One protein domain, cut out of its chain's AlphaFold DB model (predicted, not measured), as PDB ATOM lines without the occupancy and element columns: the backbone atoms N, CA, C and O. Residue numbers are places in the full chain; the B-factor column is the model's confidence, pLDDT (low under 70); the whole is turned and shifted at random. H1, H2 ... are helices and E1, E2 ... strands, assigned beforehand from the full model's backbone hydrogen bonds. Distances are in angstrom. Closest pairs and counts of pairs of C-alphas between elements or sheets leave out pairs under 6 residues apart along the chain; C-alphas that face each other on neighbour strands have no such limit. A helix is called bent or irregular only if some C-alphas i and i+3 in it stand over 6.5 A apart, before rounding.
ATOM      1  N   ASP A 176     187.389 171.916 161.903       86.69
ATOM      2  CA  ASP A 176     186.705 172.544 160.766       86.69
ATOM      3  C   ASP A 176     187.062 171.890 159.418       86.69
ATOM      4  O   ASP A 176     186.478 172.219 158.383       86.69
ATOM      5  N   SER A 177     188.014 170.955 159.418       86.31
ATOM      6  CA  SER A 177     188.559 170.307 158.223       86.31
ATOM      7  C   SER A 177     188.288 168.807 158.222       86.31
ATOM      8  O   SER A 177     188.440 168.131 159.239       86.31
ATOM      9  N   ARG A 178     187.972 168.264 157.050       86.69
ATOM     10  CA  ARG A 178     187.809 166.836 156.788       86.69
ATOM     11  C   ARG A 178     188.712 166.431 155.631       86.69
ATOM     12  O   ARG A 178     188.905 167.201 154.696       86.69
ATOM     13  N   LEU A 179     189.253 165.220 155.703       89.88
ATOM     14  CA  LEU A 179     190.008 164.612 154.617       89.88
ATOM     15  C   LEU A 179     189.258 163.370 154.154       89.88
ATOM     16  O   LEU A 179     189.170 162.384 154.890       89.88
ATOM     17  N   ASP A 180     188.694 163.446 152.956       88.94
ATOM     18  CA  ASP A 180     187.967 162.344 152.345       88.94
ATOM     19  C   ASP A 180     188.856 161.586 151.373       88.94
ATOM     20  O   ASP A 180     189.709 162.161 150.694       88.94
ATOM     21  N   VAL A 181     188.628 160.279 151.290       92.31
ATOM     22  CA  VAL A 181     189.269 159.443 150.280       92.31
ATOM     23  C   VAL A 181     188.467 159.536 148.995       92.31
ATOM     24  O   VAL A 181     187.278 159.222 148.988       92.31
ATOM     25  N   VAL A 182     189.133 159.932 147.916       93.81
ATOM     26  CA  VAL A 182     188.551 159.974 146.570       93.81
ATOM     27  C   VAL A 182     188.685 158.607 145.902       93.81
ATOM     28  O   VAL A 182     187.717 158.073 145.372       93.81
ATOM     29  N   GLY A 183     189.875 158.004 145.970       92.44
ATOM     30  CA  GLY A 183     190.142 156.691 145.387       92.44
ATOM     31  C   GLY A 183     191.632 156.398 145.222       92.44
ATOM     32  O   GLY A 183     192.478 157.070 145.818       92.44
ATOM     33  N   LEU A 184     191.951 155.388 144.407       93.00
ATOM     34  CA  LEU A 184     193.320 155.035 144.026       93.00
ATOM     35  C   LEU A 184     193.602 155.390 142.560       93.00
ATOM     36  O   LEU A 184     192.825 155.037 141.678       93.00
ATOM     37  N   ASP A 185     194.758 156.003 142.310       92.56
ATOM     38  CA  ASP A 185     195.399 156.105 140.991       92.56
ATOM     39  C   ASP A 185     196.728 155.332 141.036       92.56
ATOM     40  O   ASP A 185     197.772 155.838 141.465       92.56
ATOM     41  N   GLY A 186     196.674 154.042 140.696       90.69
ATOM     42  CA  GLY A 186     197.792 153.117 140.875       90.69
ATOM     43  C   GLY A 186     198.187 152.969 142.350       90.69
ATOM     44  O   GLY A 186     197.455 152.388 143.143       90.69
ATOM     45  N   SER A 187     199.360 153.494 142.714       91.81
ATOM     46  CA  SER A 187     199.877 153.511 144.098       91.81
ATOM     47  C   SER A 187     199.584 154.817 144.841       91.81
ATOM     48  O   SER A 187     200.021 155.003 145.975       91.81
ATOM     49  N   ARG A 188     198.860 155.748 144.213       95.19
ATOM     50  CA  ARG A 188     198.528 157.043 144.799       95.19
ATOM     51  C   ARG A 188     197.159 156.973 145.449       95.19
ATOM     52  O   ARG A 188     196.164 156.767 144.757       95.19
ATOM     53  N   LEU A 189     197.102 157.191 146.759       95.62
ATOM     54  CA  LEU A 189     195.838 157.405 147.457       95.62
ATOM     55  C   LEU A 189     195.435 158.863 147.296       95.62
ATOM     56  O   LEU A 189     196.100 159.743 147.842       95.62
ATOM     57  N   VAL A 190     194.375 159.107 146.534       96.94
ATOM     58  CA  VAL A 190     193.880 160.451 146.237       96.94
ATOM     59  C   VAL A 190     192.906 160.879 147.324       96.94
ATOM     60  O   VAL A 190     191.991 160.142 147.699       96.94
ATOM     61  N   LEU A 191     193.135 162.080 147.840       95.62
ATOM     62  CA  LEU A 191     192.467 162.652 148.994       95.62
ATOM     63  C   LEU A 191     191.923 164.033 148.648       95.62
ATOM     64  O   LEU A 191     192.566 164.810 147.936       95.62
ATOM     65  N   TRP A 192     190.772 164.361 149.214       93.69
ATOM     66  CA  TRP A 192     190.165 165.675 149.097       93.69
ATOM     67  C   TRP A 192     190.020 166.303 150.478       93.69
ATOM     68  O   TRP A 192     189.350 165.760 151.356       93.69
ATOM     69  N   GLU A 193     190.689 167.438 150.681       91.31
ATOM     70  CA  GLU A 193     190.538 168.229 151.898       91.31
ATOM     71  C   GLU A 193     189.369 169.196 151.721       91.31
ATOM     72  O   GLU A 193     189.331 169.987 150.778       91.31
ATOM     73  N   THR A 194     188.402 169.117 152.625       88.31
ATOM     74  CA  THR A 194     187.144 169.853 152.538       88.31
ATOM     75  C   THR A 194     186.705 170.335 153.918       88.31
ATOM     76  O   THR A 194     187.225 169.892 154.941       88.31
ATOM     77  N   GLY A 195     185.759 171.271 153.973       85.81
ATOM     78  CA  GLY A 195     185.199 171.727 155.247       85.81
ATOM     79  C   GLY A 195     184.316 170.654 155.887       85.81
ATOM     80  O   GLY A 195     183.630 169.918 155.176       85.81
ATOM     81  N   ALA A 196     184.276 170.588 157.219       78.31
ATOM     82  CA  ALA A 196     183.426 169.631 157.941       78.31
ATOM     83  C   ALA A 196     181.932 169.755 157.568       78.31
ATOM     84  O   ALA A 196     181.235 168.744 157.465       78.31
ATOM     85  N   ASP A 197     181.479 170.979 157.282       77.75
ATOM     86  CA  ASP A 197     180.101 171.295 156.886       77.75
ATOM     87  C   ASP A 197     179.848 171.175 155.375       77.75
ATOM     88  O   ASP A 197     178.731 171.418 154.907       77.75
ATOM     89  N   ASN A 198     180.865 170.817 154.583       77.88
ATOM     90  CA  ASN A 198     180.679 170.649 153.154       77.88
ATOM     91  C   ASN A 198     179.936 169.333 152.885       77.88
ATOM     92  O   ASN A 198     180.482 168.232 153.014       77.88
ATOM     93  N   SER A 199     178.664 169.469 152.522       74.31
ATOM     94  CA  SER A 199     177.818 168.387 152.036       74.31
ATOM     95  C   SER A 199     177.557 168.641 150.560       74.31
ATOM     96  O   SER A 199     176.555 169.281 150.220       74.31
ATOM     97  N   PRO A 200     178.459 168.203 149.672       75.00
ATOM     98  CA  PRO A 200     178.215 168.370 148.258       75.00
ATOM     99  C   PRO A 200     176.972 167.544 147.876       75.00
ATOM    100  O   PRO A 200     176.671 166.527 148.502       75.00
ATOM    101  N   GLY A 201     176.170 168.069 146.947       84.19
ATOM    102  CA  GLY A 201     174.854 167.520 146.606       84.19
ATOM    103  C   GLY A 201     174.887 166.064 146.109       84.19
ATOM    104  O   GLY A 201     175.959 165.491 145.930       84.19
ATOM    105  N   PRO A 202     173.718 165.459 145.840       85.44
ATOM    106  CA  PRO A 202     173.601 164.023 145.562       85.44
ATOM    107  C   PRO A 202     174.390 163.546 144.332       85.44
ATOM    108  O   PRO A 202     174.867 162.419 144.335       85.44
ATOM    109  N   CYS A 203     174.569 164.403 143.324       89.62
ATOM    110  CA  CYS A 203     175.328 164.084 142.111       89.62
ATOM    111  C   CYS A 203     176.784 164.550 142.148       89.62
ATOM    112  O   CYS A 203     177.392 164.713 141.103       89.62
ATOM    113  N   PHE A 204     177.356 164.841 143.313       89.94
ATOM    114  CA  PHE A 204     178.753 165.255 143.381       89.94
ATOM    115  C   PHE A 204     179.720 164.093 143.143       89.94
ATOM    116  O   PHE A 204     179.620 163.059 143.799       89.94
ATOM    117  N   ASP A 205     180.713 164.332 142.285       91.69
ATOM    118  CA  ASP A 205     181.845 163.433 142.093       91.69
ATOM    119  C   ASP A 205     183.126 164.049 142.697       91.69
ATOM    120  O   ASP A 205     183.560 165.123 142.259       91.69
ATOM    121  N   PRO A 206     183.758 163.394 143.690       92.06
ATOM    122  CA  PRO A 206     184.970 163.896 144.328       92.06
ATOM    123  C   PRO A 206     186.188 163.963 143.396       92.06
ATOM    124  O   PRO A 206     187.108 164.729 143.675       92.06
ATOM    125  N   TRP A 207     186.215 163.237 142.274       94.38
ATOM    126  CA  TRP A 207     187.280 163.362 141.271       94.38
ATOM    127  C   TRP A 207     187.264 164.705 140.541       94.38
ATOM    128  O   TRP A 207     188.298 165.126 140.019       94.38
ATOM    129  N   LEU A 208     186.117 165.391 140.523       92.69
ATOM    130  CA  LEU A 208     185.955 166.725 139.941       92.69
ATOM    131  C   LEU A 208     186.237 167.848 140.950       92.69
ATOM    132  O   LEU A 208     186.120 169.027 140.609       92.69
ATOM    133  N   ALA A 209     186.585 167.508 142.191       91.38
ATOM    134  CA  ALA A 209     186.843 168.493 143.223       91.38
ATOM    135  C   ALA A 209     188.136 169.280 142.968       91.38
ATOM    136  O   ALA A 209     189.130 168.767 142.452       91.38
ATOM    137  N   GLU A 210     188.148 170.543 143.388       89.00
ATOM    138  CA  GLU A 210     189.372 171.340 143.411       89.00
ATOM    139  C   GLU A 210     190.236 170.990 144.630       89.00
ATOM    140  O   GLU A 210     189.735 170.592 145.683       89.00
ATOM    141  N   GLY A 211     191.553 171.184 144.503       90.00
ATOM    142  CA  GLY A 211     192.480 171.027 145.629       90.00
ATOM    143  C   GLY A 211     192.734 169.577 146.044       90.00
ATOM    144  O   GLY A 211     193.035 169.321 147.210       90.00
ATOM    145  N   LEU A 212     192.623 168.628 145.109       96.12
ATOM    146  CA  LEU A 212     192.994 167.240 145.362       96.12
ATOM    147  C   LEU A 212     194.467 167.123 145.761       96.12
ATOM    148  O   LEU A 212     195.349 167.799 145.225       96.12
ATOM    149  N   ASN A 213     194.730 166.207 146.683       97.06
ATOM    150  CA  ASN A 213     196.065 165.805 147.094       97.06
ATOM    151  C   ASN A 213     196.213 164.295 146.935       97.06
ATOM    152  O   ASN A 213     195.231 163.576 146.783       97.06
ATOM    153  N   TYR A 214     197.441 163.798 146.991       97.38
ATOM    154  CA  TYR A 214     197.695 162.371 147.055       97.38
ATOM    155  C   TYR A 214     198.795 162.026 148.052       97.38
ATOM    156  O   TYR A 214     199.659 162.852 148.359       97.38
ATOM    157  N   LEU A 215     198.751 160.785 148.531       96.88
ATOM    158  CA  LEU A 215     199.850 160.105 149.208       96.88
ATOM    159  C   LEU A 215     200.432 159.065 148.250       96.88
ATOM    160  O   LEU A 215     199.684 158.248 147.710       96.88
ATOM    161  N   ASP A 216     201.745 159.093 148.026       95.12
ATOM    162  CA  ASP A 216     202.437 158.041 147.276       95.12
ATOM    163  C   ASP A 216     202.725 156.866 148.210       95.12
ATOM    164  O   ASP A 216     203.589 156.957 149.080       95.12
ATOM    165  N   LEU A 217     201.982 155.772 148.060       92.50
ATOM    166  CA  LEU A 217     202.055 154.637 148.979       92.50
ATOM    167  C   LEU A 217     203.289 153.751 148.759       92.50
ATOM    168  O   LEU A 217     203.516 152.835 149.545       92.50
ATOM    169  N   ASN A 218     204.099 154.020 147.728       90.06
ATOM    170  CA  ASN A 218     205.400 153.367 147.562       90.06
ATOM    171  C   ASN A 218     206.506 154.034 148.392       90.06
ATOM    172  O   ASN A 218     207.608 153.492 148.494       90.06
ATOM    173  N   GLU A 219     206.255 155.223 148.947       90.69
ATOM    174  CA  GLU A 219     207.206 155.902 149.819       90.69
ATOM    175  C   GLU A 219     207.166 155.293 151.227       90.69
ATOM    176  O   GLU A 219     206.105 154.999 151.766       90.69
ATOM    177  N   GLU A 220     208.333 155.143 151.862       85.94
ATOM    178  CA  GLU A 220     208.434 154.647 153.247       85.94
ATOM    179  C   GLU A 220     207.775 155.604 154.256       85.94
ATOM    180  O   GLU A 220     207.332 155.204 155.328       85.94
ATOM    181  N   SER A 221     207.704 156.894 153.922       89.69
ATOM    182  CA  SER A 221     207.034 157.923 154.720       89.69
ATOM    183  C   SER A 221     206.287 158.883 153.791       89.69
ATOM    184  O   SER A 221     206.803 159.963 153.483       89.69
ATOM    185  N   PRO A 222     205.100 158.482 153.298       93.62
ATOM    186  CA  PRO A 222     204.304 159.278 152.376       93.62
ATOM    187  C   PRO A 222     203.983 160.657 152.949       93.62
ATOM    188  O   PRO A 222     203.740 160.827 154.142       93.62
ATOM    189  N   THR A 223     203.938 161.658 152.076       94.75
ATOM    190  CA  THR A 223     203.532 163.027 152.419       94.75
ATOM    191  C   THR A 223     202.499 163.526 151.421       94.75
ATOM    192  O   THR A 223     202.509 163.107 150.261       94.75
ATOM    193  N   ARG A 224     201.596 164.415 151.861       94.69
ATOM    194  CA  ARG A 224     200.577 164.990 150.974       94.69
ATOM    195  C   ARG A 224     201.238 165.846 149.903       94.69
ATOM    196  O   ARG A 224     201.995 166.769 150.202       94.69
ATOM    197  N   LYS A 225     200.924 165.539 148.650       96.31
ATOM    198  CA  LYS A 225     201.368 166.290 147.475       96.31
ATOM    199  C   LYS A 225     200.146 166.712 146.660       96.31
ATOM    200  O   LYS A 225     199.189 165.941 146.606       96.31
ATOM    201  N   PRO A 226     200.170 167.877 145.990       97.19
ATOM    202  CA  PRO A 226     199.092 168.271 145.092       97.19
ATOM    203  C   PRO A 226     198.861 167.214 144.013       97.19
ATOM    204  O   PRO A 226     199.820 166.691 143.439       97.19
ATOM    205  N   TYR A 227     197.599 166.915 143.730       97.00
ATOM    206  CA  TYR A 227     197.195 165.946 142.723       97.00
ATOM    207  C   TYR A 227     196.406 166.624 141.607       97.00
ATOM    208  O   TYR A 227     195.573 167.496 141.848       97.00
ATOM    209  N   GLN A 228     196.645 166.178 140.378       95.06
ATOM    210  CA  GLN A 228     195.819 166.525 139.234       95.06
ATOM    211  C   GLN A 228     195.392 165.232 138.553       95.06
ATOM    212  O   GLN A 228     196.239 164.470 138.085       95.06
ATOM    213  N   ALA A 229     194.082 164.992 138.523       93.62
ATOM    214  CA  ALA A 229     193.534 163.787 137.928       93.62
ATOM    215  C   ALA A 229     193.837 163.740 136.417       93.62
ATOM    216  O   ALA A 229     193.691 164.755 135.725       93.62
ATOM    217  N   PRO A 230     194.253 162.579 135.881       94.19
ATOM    218  CA  PRO A 230     194.366 162.364 134.447       94.19
ATOM    219  C   PRO A 230     193.042 162.630 133.727       94.19
ATOM    220  O   PRO A 230     191.965 162.336 134.247       94.19
ATOM    221  N   GLN A 231     193.122 163.102 132.480       94.62
ATOM    222  CA  GLN A 231     191.932 163.424 131.686       94.62
ATOM    223  C   GLN A 231     190.990 162.225 131.495       94.62
ATOM    224  O   GLN A 231     189.791 162.417 131.346       94.62
ATOM    225  N   SER A 232     191.511 160.994 131.507       94.56
ATOM    226  CA  SER A 232     190.690 159.782 131.446       94.56
ATOM    227  C   SER A 232     189.730 159.676 132.631       94.56
ATOM    228  O   SER A 232     188.536 159.511 132.406       94.56
ATOM    229  N   ILE A 233     190.234 159.860 133.857       94.25
ATOM    230  CA  ILE A 233     189.427 159.823 135.086       94.25
ATOM    231  C   ILE A 233     188.428 160.980 135.089       94.25
ATOM    232  O   ILE A 233     187.251 160.783 135.366       94.25
ATOM    233  N   LEU A 234     188.874 162.180 134.707       94.56
ATOM    234  CA  LEU A 234     187.995 163.350 134.627       94.56
ATOM    235  C   LEU A 234     186.852 163.158 133.625       94.56
ATOM    236  O   LEU A 234     185.736 163.600 133.877       94.56
ATOM    237  N   ASN A 235     187.111 162.504 132.491       95.31
ATOM    238  CA  ASN A 235     186.074 162.226 131.501       95.31
ATOM    239  C   ASN A 235     185.042 161.219 132.026       95.31
ATOM    240  O   ASN A 235     183.854 161.427 131.802       95.31
ATOM    241  N   GLU A 236     185.474 160.155 132.709       94.25
ATOM    242  CA  GLU A 236     184.560 159.190 133.341       94.25
ATOM    243  C   GLU A 236     183.713 159.852 134.426       94.25
ATOM    244  O   GLU A 236     182.487 159.803 134.342       94.25
ATOM    245  N   ALA A 237     184.348 160.572 135.351       93.50
ATOM    246  CA  ALA A 237     183.664 161.315 136.406       93.50
ATOM    247  C   ALA A 237     182.635 162.306 135.835       93.50
ATOM    248  O   ALA A 237     181.514 162.431 136.325       93.50
ATOM    249  N   GLN A 238     182.971 162.985 134.733       93.94
ATOM    250  CA  GLN A 238     182.047 163.900 134.068       93.94
ATOM    251  C   GLN A 238     180.847 163.178 133.435       93.94
ATOM    252  O   GLN A 238     179.741 163.719 133.451       93.94
ATOM    253  N   ILE A 239     181.053 161.983 132.876       94.25
ATOM    254  CA  ILE A 239     179.975 161.153 132.326       94.25
ATOM    255  C   ILE A 239     179.055 160.679 133.455       94.25
ATOM    256  O   ILE A 239     177.838 160.790 133.322       94.25
ATOM    257  N   GLU A 240     179.610 160.193 134.565       91.06
ATOM    258  CA  GLU A 240     178.836 159.751 135.733       91.06
ATOM    259  C   GLU A 240     178.029 160.898 136.344       91.06
ATOM    260  O   GLU A 240     176.825 160.759 136.565       91.06
ATOM    261  N   PHE A 241     178.661 162.060 136.511       91.69
ATOM    262  CA  PHE A 241     178.009 163.287 136.955       91.69
ATOM    263  C   PHE A 241     176.816 163.663 136.065       91.69
ATOM    264  O   PHE A 241     175.716 163.908 136.562       91.69
ATOM    265  N   SER A 242     177.011 163.688 134.742       91.81
ATOM    266  CA  SER A 242     175.944 164.009 133.789       91.81
ATOM    267  C   SER A 242     174.809 162.985 133.827       91.81
ATOM    268  O   SER A 242     173.648 163.376 133.883       91.81
ATOM    269  N   ASN A 243     175.133 161.691 133.880       92.88
ATOM    270  CA  ASN A 243     174.132 160.630 133.982       92.88
ATOM    271  C   ASN A 243     173.314 160.721 135.277       92.88
ATOM    272  O   ASN A 243     172.128 160.404 135.263       92.88
ATOM    273  N   CYS A 244     173.932 161.141 136.386       92.94
ATOM    274  CA  CYS A 244     173.228 161.360 137.648       92.94
ATOM    275  C   CYS A 244     172.222 162.508 137.532       92.94
ATOM    276  O   CYS A 244     171.064 162.341 137.896       92.94
ATOM    277  N   LEU A 245     172.641 163.644 136.963       88.69
ATOM    278  CA  LEU A 245     171.756 164.794 136.769       88.69
ATOM    279  C   LEU A 245     170.584 164.500 135.827       88.69
ATOM    280  O   LEU A 245     169.506 165.047 136.023       88.69
ATOM    281  N   ASP A 246     170.792 163.662 134.811       85.94
ATOM    282  CA  ASP A 246     169.744 163.274 133.861       85.94
ATOM    283  C   ASP A 246     168.753 162.243 134.447       85.94
ATOM    284  O   ASP A 246     167.700 161.992 133.852       85.94
ATOM    285  N   ALA A 247     169.087 161.620 135.583       75.00
ATOM    286  CA  ALA A 247     168.251 160.635 136.271       75.00
ATOM    287  C   ALA A 247     167.332 161.237 137.358       75.00
ATOM    288  O   ALA A 247     166.436 160.526 137.826       75.00
ATOM    289  N   ASP A 248     167.542 162.507 137.728       54.59
ATOM    290  CA  ASP A 248     166.737 163.299 138.681       54.59
ATOM    291  C   ASP A 248     165.611 164.104 137.989       54.59
ATOM    292  O   ASP A 248     164.521 164.245 138.601       54.59
TER     293      ASP A 248
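AT A GLANCE: This is residues 176 to 248 of the 248 residues of an uncharacterized protein of Candidatus Uhrbacteria bacterium (UniProt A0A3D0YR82). A small, strongly twisted sheet of three antiparallel strands, E1, E2 and E3, has one helix, H1, set off at its side and not packed on either face. A wide loop, residues 196 to 211, swings out between E2 and E3 toward the side where H1 lies, and a second loop, residues 217 to 230, reaches out to the opposite end of the long axis at Glu 220 and folds back past E3 to H1. The printed part has 73 residues with three named strands and then one named helix, in the order E1, E2, E3, H1; the class is mixed, helices and strands. The outline is flat, with spans of 45 by 32 by 13 A, and the whole is only just compact, close to loose, with a radius of gyration of the C-alphas of 13.4 A.

HOW THE PARTS SIT: E1, residues 177 to 185, and E2, residues 188 to 195, form a hairpin, antiparallel at 154 degrees between their directions. The C-alphas of Leu 179 and Glu 193 face each other at 4.6 A, and N 180 and O 192 are within hydrogen-bond range at 2.9 A. E2 and E3, residues 212 to 216, form a second hairpin, antiparallel at 144 degrees. The C-alphas of Val 190 and Tyr 214, which face each other, are 4.3 A apart, and N 191 and O 213 are within hydrogen-bond range at 2.8 A. The three strands make a meander, each the antiparallel neighbour of the one before, with E1 and E3 as edge strands and E2 as the inner strand. Residues 213 to 214 of E3 also pair, antiparallel, with residues 225 to 226. H1, residues 231 to 247, is not on the sheet, with 1 pair of C-alphas within 10 A, and is apart from E1 and E2. In H1 every O i to N i+4 pair is within hydrogen-bond range.

IN THESE COORDINATES: E1 begins at C-alpha 177, (188.559, 170.307, 158.223), and measures 23.4 A from first to last C-alpha over residues 177 to 185. E2, residues 188 to 195, measures 22.4 A, and E3, residues 212 to 216, begins at C-alpha 212, (192.994, 167.240, 145.362), and measures 13.3 A. H1, residues 231 to 247, is 24.3 A long, is not bent, and ends at C-alpha 247, (168.251, 160.635, 136.271).

THE WHOLE: The C-alphas of Glu 220 and Asp 248, the two farthest apart, are 45.0 A from each other. The printed part has no cut and ends at residue 248, the chain's last residue. The link from E1 to E2 is tight, and those from E2 to E3 and from E3 to H1 are long. The mean pLDDT of the printed part is 90.5, and residue 248 is under 70.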